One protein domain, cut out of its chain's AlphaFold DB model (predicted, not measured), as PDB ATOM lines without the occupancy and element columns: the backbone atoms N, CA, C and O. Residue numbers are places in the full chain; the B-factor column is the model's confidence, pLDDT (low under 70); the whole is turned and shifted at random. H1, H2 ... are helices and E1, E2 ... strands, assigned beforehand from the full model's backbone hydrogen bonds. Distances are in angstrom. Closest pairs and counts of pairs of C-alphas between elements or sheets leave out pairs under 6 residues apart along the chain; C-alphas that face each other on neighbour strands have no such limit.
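AT A GLANCE: This is residues 32 to 103 of the 108 residues of an uncharacterized protein of Paenibacillus sp. LK1 (UniProt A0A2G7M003). A strongly twisted sheet of five strands has the short helix H1 over one face, while the long helix H2 only grazes the sheet and packs on H1 with residues 89 to 93. A long link, residues 47 to 60, leads from H1 to the edge strand E2. The 72 printed residues include five named strands and two named helices, in the order E1, H1, E2, E3, E4, E5, H2. The mixed sheet runs E1, E5, E4, E3, E2; the class is mixed, helices and strands. The whole is compact, with a radius of gyration of the C-alphas of 11.4 A and spans of 29 by 26 by 20 A.

HOW THE PARTS SIT: E2, residues 61 to 63, E3, residues 68 to 71, E4, residues 74 to 77, and E5, residues 80 to 84, form a meander, each strand the antiparallel neighbour of the one before. Across its hairpins, N 61 and O 70 are 2.8 A apart, N 69 and O 76 2.9 A, and N 82 and O 75 2.8 A. E1, residues 34 to 37, is parallel to E5, with N 35 and O 81 2.9 A apart. H1, residues 39 to 46, is on the sheet at a height of 8.8 A, only just over E5, on which 3 of its C-alphas fall, and along the strands at 19 degrees to E5 on the local plane. H2, residues 87 to 102, touches H1 with residues 89 to 93 alone, at a steep tilt of 41 degrees, the same way; the closest C-alphas, of Tyr 39 and Ser 89, are 5.0 A apart. In H1 and H2 every O i to N i+4 pair is within hydrogen-bond range.

IN THESE COORDINATES: E1 measures 9.7 A from C-alpha 34 at (9.909, -8.362, 27.656); E2 7.1 A; E3 and E4 10.2 A each; E5 12.7 A; H1 10.2 A; H2 22.9 A, ending at C-alpha 102 (36.878, 2.093, 32.003).

THE WHOLE: The farthest C-alphas, of Gln 32 and Leu 103, are 33.0 A apart. The printed part has no cut; the link from H1 to E2 is long. Residues 101 to 103 have pLDDT under 70.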
ATOM      1  N   GLN A  32       6.538  -3.366  30.349       89.19
ATOM      2  CA  GLN A  32       5.267  -4.021  30.003       89.19
ATOM      3  C   GLN A  32       5.454  -5.188  29.024       89.19
ATOM      4  O   GLN A  32       4.659  -6.126  28.996       89.19
ATOM      5  N   ARG A  33       6.495  -5.125  28.184       94.31
ATOM      6  CA  ARG A  33       6.831  -6.156  27.197       94.31
ATOM      7  C   ARG A  33       8.288  -6.546  27.364       94.31
ATOM      8  O   ARG A  33       9.166  -5.691  27.262       94.31
ATOM      9  N   SER A  34       8.549  -7.837  27.550       95.69
ATOM     10  CA  SER A  34       9.909  -8.362  27.656       95.69
ATOM     11  C   SER A  34      10.113  -9.644  26.849       95.69
ATOM     12  O   SER A  34       9.230 -10.496  26.755       95.69
ATOM     13  N   GLY A  35      11.302  -9.787  26.266       96.00
ATOM     14  CA  GLY A  35      11.716 -10.956  25.488       96.00
ATOM     15  C   GLY A  35      13.036 -11.531  25.989       96.00
ATOM     16  O   GLY A  35      13.801 -10.849  26.668       96.00
ATOM     17  N   TRP A  36      13.305 -12.793  25.663       97.50
ATOM     18  CA  TRP A  36      14.567 -13.445  26.013       97.50
ATOM     19  C   TRP A  36      15.664 -13.154  24.981       97.50
ATOM     20  O   TRP A  36      15.406 -13.121  23.779       97.50
ATOM     21  N   GLY A  37      16.900 -12.971  25.442       97.12
ATOM     22  CA  GLY A  37      18.064 -12.683  24.606       97.12
ATOM     23  C   GLY A  37      19.334 -13.375  25.100       97.12
ATOM     24  O   GLY A  37      19.508 -13.642  26.287       97.12
ATOM     25  N   SER A  38      20.246 -13.678  24.178       97.81
ATOM     26  CA  SER A  38      21.599 -14.144  24.501       97.81
ATOM     27  C   SER A  38      22.563 -12.965  24.658       97.81
ATOM     28  O   SER A  38      22.268 -11.850  24.225       97.81
ATOM     29  N   TYR A  39      23.768 -13.209  25.187       97.56
ATOM     30  CA  TYR A  39      24.835 -12.198  25.185       97.56
ATOM     31  C   TYR A  39      25.157 -11.674  23.771       97.56
ATOM     32  O   TYR A  39      25.403 -10.481  23.586       97.56
ATOM     33  N   LYS A  40      25.119 -12.546  22.753       97.81
ATOM     34  CA  LYS A  40      25.308 -12.141  21.352       97.81
ATOM     35  C   LYS A  40      24.225 -11.147  20.928       97.81
ATOM     36  O   LYS A  40      24.561 -10.070  20.445       97.81
ATOM     37  N   LYS A  41      22.954 -11.467  21.196       97.88
ATOM     38  CA  LYS A  41      21.819 -10.602  20.852       97.88
ATOM     39  C   LYS A  41      21.850  -9.270  21.600       97.88
ATOM     40  O   LYS A  41      21.537  -8.237  21.018       97.88
ATOM     41  N   PHE A  42      22.269  -9.291  22.867       97.62
ATOM     42  CA  PHE A  42      22.516  -8.076  23.636       97.62
ATOM     43  C   PHE A  42      23.525  -7.171  22.927       97.62
ATOM     44  O   PHE A  42      23.206  -6.017  22.685       97.62
ATOM     45  N   LYS A  43      24.704  -7.684  22.548       96.94
ATOM     46  CA  LYS A  43      25.725  -6.875  21.857       96.94
ATOM     47  C   LYS A  43      25.237  -6.343  20.512       96.94
ATOM     48  O   LYS A  43      25.485  -5.188  20.196       96.94
ATOM     49  N   GLU A  44      24.549  -7.182  19.739       97.00
ATOM     50  CA  GLU A  44      23.956  -6.777  18.460       97.00
ATOM     51  C   GLU A  44      22.996  -5.605  18.632       97.00
ATOM     52  O   GLU A  44      23.022  -4.692  17.821       97.00
ATOM     53  N   ASN A  45      22.155  -5.613  19.669       96.56
ATOM     54  CA  ASN A  45      21.261  -4.492  19.939       96.56
ATOM     55  C   ASN A  45      21.993  -3.306  20.576       96.56
ATOM     56  O   ASN A  45      21.710  -2.173  20.218       96.56
ATOM     57  N   TRP A  46      22.948  -3.542  21.475       95.69
ATOM     58  CA  TRP A  46      23.733  -2.492  22.124       95.69
ATOM     59  C   TRP A  46      24.444  -1.601  21.109       95.69
ATOM     60  O   TRP A  46      24.354  -0.383  21.203       95.69
ATOM     61  N   ASN A  47      25.087  -2.206  20.112       94.81
ATOM     62  CA  ASN A  47      25.880  -1.499  19.107       94.81
ATOM     63  C   ASN A  47      25.045  -0.723  18.074       94.81
ATOM     64  O   ASN A  47      25.621  -0.074  17.212       94.81
ATOM     65  N   LYS A  48      23.709  -0.812  18.111       95.50
ATOM     66  CA  LYS A  48      22.835  -0.055  17.197       95.50
ATOM     67  C   LYS A  48      22.578   1.374  17.654       95.50
ATOM     68  O   LYS A  48      22.092   2.169  16.859       95.50
ATOM     69  N   TYR A  49      22.826   1.673  18.925       93.88
ATOM     70  CA  TYR A  49      22.425   2.936  19.532       93.88
ATOM     71  C   TYR A  49      23.633   3.655  20.110       93.88
ATOM     72  O   TYR A  49      24.526   3.038  20.694       93.88
ATOM     73  N   GLU A  50      23.616   4.979  20.014       91.44
ATOM     74  CA  GLU A  50      24.539   5.815  20.769       91.44
ATOM     75  C   GLU A  50      24.095   5.878  22.231       91.44
ATOM     76  O   GLU A  50      22.942   6.188  22.527       91.44
ATOM     77  N   TRP A  51      25.001   5.598  23.164       91.56
ATOM     78  CA  TRP A  51      24.680   5.550  24.590       91.56
ATOM     79  C   TRP A  51      25.233   6.761  25.327       91.56
ATOM     80  O   TRP A  51      26.438   7.027  25.302       91.56
ATOM     81  N   LYS A  52      24.370   7.448  26.075       90.94
ATOM     82  CA  LYS A  52      24.764   8.505  27.010       90.94
ATOM     83  C   LYS A  52      24.819   7.933  28.419       90.94
ATOM     84  O   LYS A  52      23.987   7.118  28.799       90.94
ATOM     85  N   ARG A  53      25.825   8.331  29.203       89.62
ATOM     86  CA  ARG A  53      25.886   7.974  30.627       89.62
ATOM     87  C   ARG A  53      24.906   8.844  31.404       89.62
ATOM     88  O   ARG A  53      24.921  10.065  31.251       89.62
ATOM     89  N   LEU A  54      24.151   8.224  32.300       86.25
ATOM     90  CA  LEU A  54      23.303   8.938  33.250       86.25
ATOM     91  C   LEU A  54      24.161   9.707  34.262       86.25
ATOM     92  O   LEU A  54      24.989   9.106  34.954       86.25
ATOM     93  N   LYS A  55      23.928  11.019  34.405       82.19
ATOM     94  CA  LYS A  55      24.682  11.878  35.344       82.19
ATOM     95  C   LYS A  55      24.574  11.391  36.792       82.19
ATOM     96  O   LYS A  55      25.589  11.259  37.468       82.19
ATOM     97  N   SER A  56      23.362  11.064  37.239       87.12
ATOM     98  CA  SER A  56      23.099  10.607  38.612       87.12
ATOM     99  C   SER A  56      23.514   9.152  38.856       87.12
ATOM    100  O   SER A  56      23.648   8.726  39.999       87.12
ATOM    101  N   TYR A  57      23.743   8.379  37.787       84.38
ATOM    102  CA  TYR A  57      24.025   6.950  37.869       84.38
ATOM    103  C   TYR A  57      25.159   6.563  36.916       84.38
ATOM    104  O   TYR A  57      24.909   6.011  35.844       84.38
ATOM    105  N   PRO A  58      26.429   6.738  37.320       78.62
ATOM    106  CA  PRO A  58      27.588   6.593  36.435       78.62
ATOM    107  C   PRO A  58      27.787   5.178  35.870       78.62
ATOM    108  O   PRO A  58      28.602   4.992  34.971       78.62
ATOM    109  N   LYS A  59      27.062   4.182  36.401       83.25
ATOM    110  CA  LYS A  59      27.030   2.780  35.945       83.25
ATOM    111  C   LYS A  59      25.881   2.463  34.975       83.25
ATOM    112  O   LYS A  59      25.622   1.291  34.701       83.25
ATOM    113  N   SER A  60      25.174   3.492  34.525       90.00
ATOM    114  CA  SER A  60      23.942   3.373  33.753       90.00
ATOM    115  C   SER A  60      24.032   4.185  32.477       90.00
ATOM    116  O   SER A  60      24.740   5.197  32.420       90.00
ATOM    117  N   PHE A  61      23.319   3.720  31.463       92.75
ATOM    118  CA  PHE A  61      23.302   4.316  30.146       92.75
ATOM    119  C   PHE A  61      21.882   4.421  29.629       92.75
ATOM    120  O   PHE A  61      21.039   3.571  29.916       92.75
ATOM    121  N   GLU A  62      21.656   5.428  28.808       94.62
ATOM    122  CA  GLU A  62      20.384   5.640  28.148       94.62
ATOM    123  C   GLU A  62      20.582   6.177  26.735       94.62
ATOM    124  O   GLU A  62      21.590   6.812  26.408       94.62
ATOM    125  N   ASN A  63      19.584   5.908  25.908       94.75
ATOM    126  CA  ASN A  63      19.319   6.639  24.688       94.75
ATOM    127  C   ASN A  63      17.828   6.989  24.729       94.75
ATOM    128  O   ASN A  63      16.980   6.127  24.488       94.75
ATOM    129  N   GLU A  64      17.525   8.229  25.115       91.81
ATOM    130  CA  GLU A  64      16.149   8.707  25.291       91.81
ATOM    131  C   GLU A  64      15.355   8.662  23.979       91.81
ATOM    132  O   GLU A  64      14.206   8.224  23.973       91.81
ATOM    133  N   GLU A  65      15.986   9.033  22.861       94.12
ATOM    134  CA  GLU A  65      15.366   9.068  21.529       94.12
ATOM    135  C   GLU A  65      14.895   7.676  21.088       94.12
ATOM    136  O   GLU A  65      13.740   7.489  20.705       94.12
ATOM    137  N   ALA A  66      15.759   6.671  21.230       94.31
ATOM    138  CA  ALA A  66      15.448   5.282  20.905       94.31
ATOM    139  C   ALA A  66      14.695   4.542  22.026       94.31
ATOM    140  O   ALA A  66      14.392   3.355  21.883       94.31
ATOM    141  N   LYS A  67      14.402   5.203  23.156       94.81
ATOM    142  CA  LYS A  67      13.796   4.591  24.355       94.81
ATOM    143  C   LYS A  67      14.570   3.352  24.840       94.81
ATOM    144  O   LYS A  67      13.974   2.343  25.242       94.81
ATOM    145  N   CYS A  68      15.901   3.416  24.778       95.00
ATOM    146  CA  CYS A  68      16.808   2.365  25.235       95.00
ATOM    147  C   CYS A  68      17.394   2.725  26.601       95.00
ATOM    148  O   CYS A  68      17.742   3.875  26.864       95.00
ATOM    149  N   TYR A  69      17.541   1.725  27.467       93.81
ATOM    150  CA  TYR A  69      17.971   1.942  28.839       93.81
ATOM    151  C   TYR A  69      18.753   0.755  29.398       93.81
ATOM    152  O   TYR A  69      18.386  -0.408  29.212       93.81
ATOM    153  N   PHE A  70      19.830   1.056  30.114       94.06
ATOM    154  CA  PHE A  70      20.604   0.104  30.893       94.06
ATOM    155  C   PHE A  70      20.893   0.700  32.262       94.06
ATOM    156  O   PHE A  70      21.731   1.590  32.398       94.06
ATOM    157  N   HIS A  71      20.244   0.191  33.300       91.56
ATOM    158  CA  HIS A  71      20.394   0.730  34.647       91.56
ATOM    159  C   HIS A  71      20.130  -0.323  35.694       91.56
ATOM    160  O   HIS A  71      19.201  -1.117  35.566       91.56
ATOM    161  N   ALA A  72      20.948  -0.307  36.747       86.19
ATOM    162  CA  ALA A  72      20.985  -1.343  37.768       86.19
ATOM    163  C   ALA A  72      21.137  -2.742  37.138       86.19
ATOM    164  O   ALA A  72      22.259  -3.174  36.829       86.19
ATOM    165  N   SER A  73      20.012  -3.415  36.917       90.31
ATOM    166  CA  SER A  73      19.908  -4.720  36.273       90.31
ATOM    167  C   SER A  73      18.811  -4.765  35.206       90.31
ATOM    168  O   SER A  73      18.428  -5.849  34.802       90.31
ATOM    169  N   ILE A  74      18.288  -3.634  34.743       94.88
ATOM    170  CA  ILE A  74      17.292  -3.564  33.670       94.88
ATOM    171  C   ILE A  74      18.026  -3.349  32.351       94.88
ATOM    172  O   ILE A  74      18.947  -2.534  32.270       94.88
ATOM    173  N   ILE A  75      17.624  -4.098  31.326       96.81
ATOM    174  CA  ILE A  75      18.099  -3.929  29.953       96.81
ATOM    175  C   ILE A  75      16.871  -3.722  29.087       96.81
ATOM    176  O   ILE A  75      16.000  -4.590  29.044       96.81
ATOM    177  N   LYS A  76      16.804  -2.594  28.393       96.56
ATOM    178  CA  LYS A  76      15.646  -2.183  27.607       96.56
ATOM    179  C   LYS A  76      16.108  -1.614  26.273       96.56
ATOM    180  O   LYS A  76      17.029  -0.800  26.229       96.56
ATOM    181  N   PHE A  77      15.468  -2.051  25.198       96.75
ATOM    182  CA  PHE A  77      15.692  -1.568  23.840       96.75
ATOM    183  C   PHE A  77      14.341  -1.241  23.215       96.75
ATOM    184  O   PHE A  77      13.473  -2.111  23.218       96.75
ATOM    185  N   GLU A  78      14.159  -0.026  22.690       95.19
ATOM    186  CA  GLU A  78      12.919   0.380  22.004       95.19
ATOM    187  C   GLU A  78      11.660   0.070  22.826       95.19
ATOM    188  O   GLU A  78      10.712  -0.568  22.365       95.19
ATOM    189  N   ASP A  79      11.689   0.461  24.097       93.31
ATOM    190  CA  ASP A  79      10.626   0.204  25.068       93.31
ATOM    191  C   ASP A  79      10.387  -1.275  25.468       93.31
ATOM    192  O   ASP A  79       9.514  -1.580  26.280       93.31
ATOM    193  N   LYS A  80      11.197  -2.216  24.964       96.12
ATOM    194  CA  LYS A  80      11.094  -3.654  25.264       96.12
ATOM    195  C   LYS A  80      12.221  -4.117  26.179       96.12
ATOM    196  O   LYS A  80      13.402  -3.946  25.872       96.12
ATOM    197  N   GLY A  81      11.868  -4.777  27.279       97.25
ATOM    198  CA  GLY A  81      12.831  -5.409  28.173       97.25
ATOM    199  C   GLY A  81      13.525  -6.604  27.518       97.25
ATOM    200  O   GLY A  81      12.881  -7.450  26.893       97.25
ATOM    201  N   MET A  82      14.839  -6.721  27.685       98.00
ATOM    202  CA  MET A  82      15.610  -7.898  27.292       98.00
ATOM    203  C   MET A  82      16.018  -8.683  28.533       98.00
ATOM    204  O   MET A  82      16.933  -8.293  29.251       98.00
ATOM    205  N   LYS A  83      15.387  -9.837  28.729       97.94
ATOM    206  CA  LYS A  83      15.785 -10.843  29.711       97.94
ATOM    207  C   LYS A  83      16.935 -11.669  29.158       97.94
ATOM    208  O   LYS A  83      16.778 -12.379  28.166       97.94
ATOM    209  N   ILE A  84      18.096 -11.611  29.785       98.06
ATOM    210  CA  ILE A  84      19.223 -12.447  29.397       98.06
ATOM    211  C   ILE A  84      18.932 -13.888  29.808       98.06
ATOM    212  O   ILE A  84      18.558 -14.146  30.943       98.06
ATOM    213  N   ARG A  85      19.084 -14.822  28.872       96.62
ATOM    214  CA  ARG A  85      18.667 -16.229  28.992       96.62
ATOM    215  C   ARG A  85      19.287 -16.990  30.164       96.62
ATOM    216  O   ARG A  85      18.647 -17.899  30.676       96.62
ATOM    217  N   ASP A  86      20.523 -16.680  30.536       95.56
ATOM    218  CA  ASP A  86      21.267 -17.467  31.517       95.56
ATOM    219  C   ASP A  86      22.244 -16.608  32.344       95.56
ATOM    220  O   ASP A  86      22.670 -15.535  31.888       95.56
ATOM    221  N   PRO A  87      22.631 -17.075  33.549       94.69
ATOM    222  CA  PRO A  87      23.515 -16.339  34.450       94.69
ATOM    223  C   PRO A  87      24.877 -15.986  33.849       94.69
ATOM    224  O   PRO A  87      25.407 -14.902  34.105       94.69
ATOM    225  N   ILE A  88      25.448 -16.877  33.035       93.38
ATOM    226  CA  ILE A  88      26.781 -16.697  32.448       93.38
ATOM    227  C   ILE A  88      26.725 -15.597  31.386       93.38
ATOM    228  O   ILE A  88      27.524 -14.658  31.417       93.38
ATOM    229  N   SER A  89      25.741 -15.655  30.488       95.81
ATOM    230  CA  SER A  89      25.465 -14.600  29.514       95.81
ATOM    231  C   SER A  89      25.244 -13.256  30.204       95.81
ATOM    232  O   SER A  89      25.776 -12.243  29.749       95.81
ATOM    233  N   TYR A  90      24.508 -13.221  31.317       96.19
ATOM    234  CA  TYR A  90      24.272 -11.976  32.050       96.19
ATOM    235  C   TYR A  90      25.550 -11.432  32.699       96.19
ATOM    236  O   TYR A  90      25.834 -10.232  32.627       96.19
ATOM    237  N   TRP A  91      26.389 -12.307  33.253       93.31
ATOM    238  CA  TRP A  91      27.713 -11.918  33.734       93.31
ATOM    239  C   TRP A  91      28.585 -11.330  32.611       93.31
ATOM    240  O   TRP A  91      29.221 -10.290  32.812       93.31
ATOM    241  N   LEU A  92      28.563 -11.927  31.412       94.50
ATOM    242  CA  LEU A  92      29.258 -11.398  30.232       94.50
ATOM    243  C   LEU A  92      28.736 -10.015  29.824       94.50
ATOM    244  O   LEU A  92      29.548  -9.132  29.544       94.50
ATOM    245  N   VAL A  93      27.418  -9.788  29.865       95.31
ATOM    246  CA  VAL A  93      26.813  -8.459  29.655       95.31
ATOM    247  C   VAL A  93      27.376  -7.445  30.651       95.31
ATOM    248  O   VAL A  93      27.907  -6.406  30.251       95.31
ATOM    249  N   LYS A  94      27.337  -7.750  31.956       91.88
ATOM    250  CA  LYS A  94      27.862  -6.843  32.994       91.88
ATOM    251  C   LYS A  94      29.353  -6.573  32.801       91.88
ATOM    252  O   LYS A  94      29.795  -5.440  32.988       91.88
ATOM    253  N   ARG A  95      30.136  -7.587  32.423       91.50
ATOM    254  CA  ARG A  95      31.569  -7.440  32.128       91.50
ATOM    255  C   ARG A  95      31.809  -6.549  30.908       91.50
ATOM    256  O   ARG A  95      32.689  -5.692  30.968       91.50
ATOM    257  N   TYR A  96      31.035  -6.731  29.841       92.31
ATOM    258  CA  TYR A  96      31.108  -5.917  28.629       92.31
ATOM    259  C   TYR A  96      30.844  -4.439  28.943       92.31
ATOM    260  O   TYR A  96      31.705  -3.599  28.688       92.31
ATOM    261  N   VAL A  97      29.736  -4.133  29.620       90.12
ATOM    262  CA  VAL A  97      29.380  -2.753  29.987       90.12
ATOM    263  C   VAL A  97      30.407  -2.135  30.953       90.12
ATOM    264  O   VAL A  97      30.831  -0.995  30.773       90.12
ATOM    265  N   ARG A  98      30.925  -2.899  31.930       86.81
ATOM    266  CA  ARG A  98      32.043  -2.464  32.803       86.81
ATOM    267  C   ARG A  98      33.305  -2.085  32.032       86.81
ATOM    268  O   ARG A  98      33.996  -1.158  32.449       86.81
ATOM    269  N   LYS A  99      33.622  -2.784  30.940       86.56
ATOM    270  CA  LYS A  99      34.773  -2.436  30.096       86.56
ATOM    271  C   LYS A  99      34.568  -1.067  29.441       86.56
ATOM    272  O   LYS A  99      35.501  -0.273  29.434       86.56
ATOM    273  N   LEU A 100      33.349  -0.766  28.995       82.44
ATOM    274  CA  LEU A 100      32.996   0.537  28.415       82.44
ATOM    275  C   LEU A 100      33.079   1.687  29.434       82.44
ATOM    276  O   LEU A 100      33.418   2.803  29.061       82.44
ATOM    277  N   HIS A 101      32.844   1.426  30.726       69.50
ATOM    278  CA  HIS A 101      33.050   2.431  31.782       69.50
ATOM    279  C   HIS A 101      34.514   2.820  31.989       69.50
ATOM    280  O   HIS A 101      34.789   3.963  32.345       69.50
ATOM    281  N   LYS A 102      35.437   1.865  31.820       63.91
ATOM    282  CA  LYS A 102      36.878   2.093  32.003       63.91
ATOM    283  C   LYS A 102      37.525   2.789  30.810       63.91
ATOM    284  O   LYS A 102      38.647   3.264  30.934       63.91
ATOM    285  N   LEU A 103      36.842   2.829  29.670       52.94
ATOM    286  CA  LEU A 103      37.296   3.580  28.514       52.94
ATOM    287  C   LEU A 103      36.803   5.034  28.658       52.94
ATOM    288  O   LEU A 103      35.648   5.244  29.067       52.94
TER     289      LEU A 103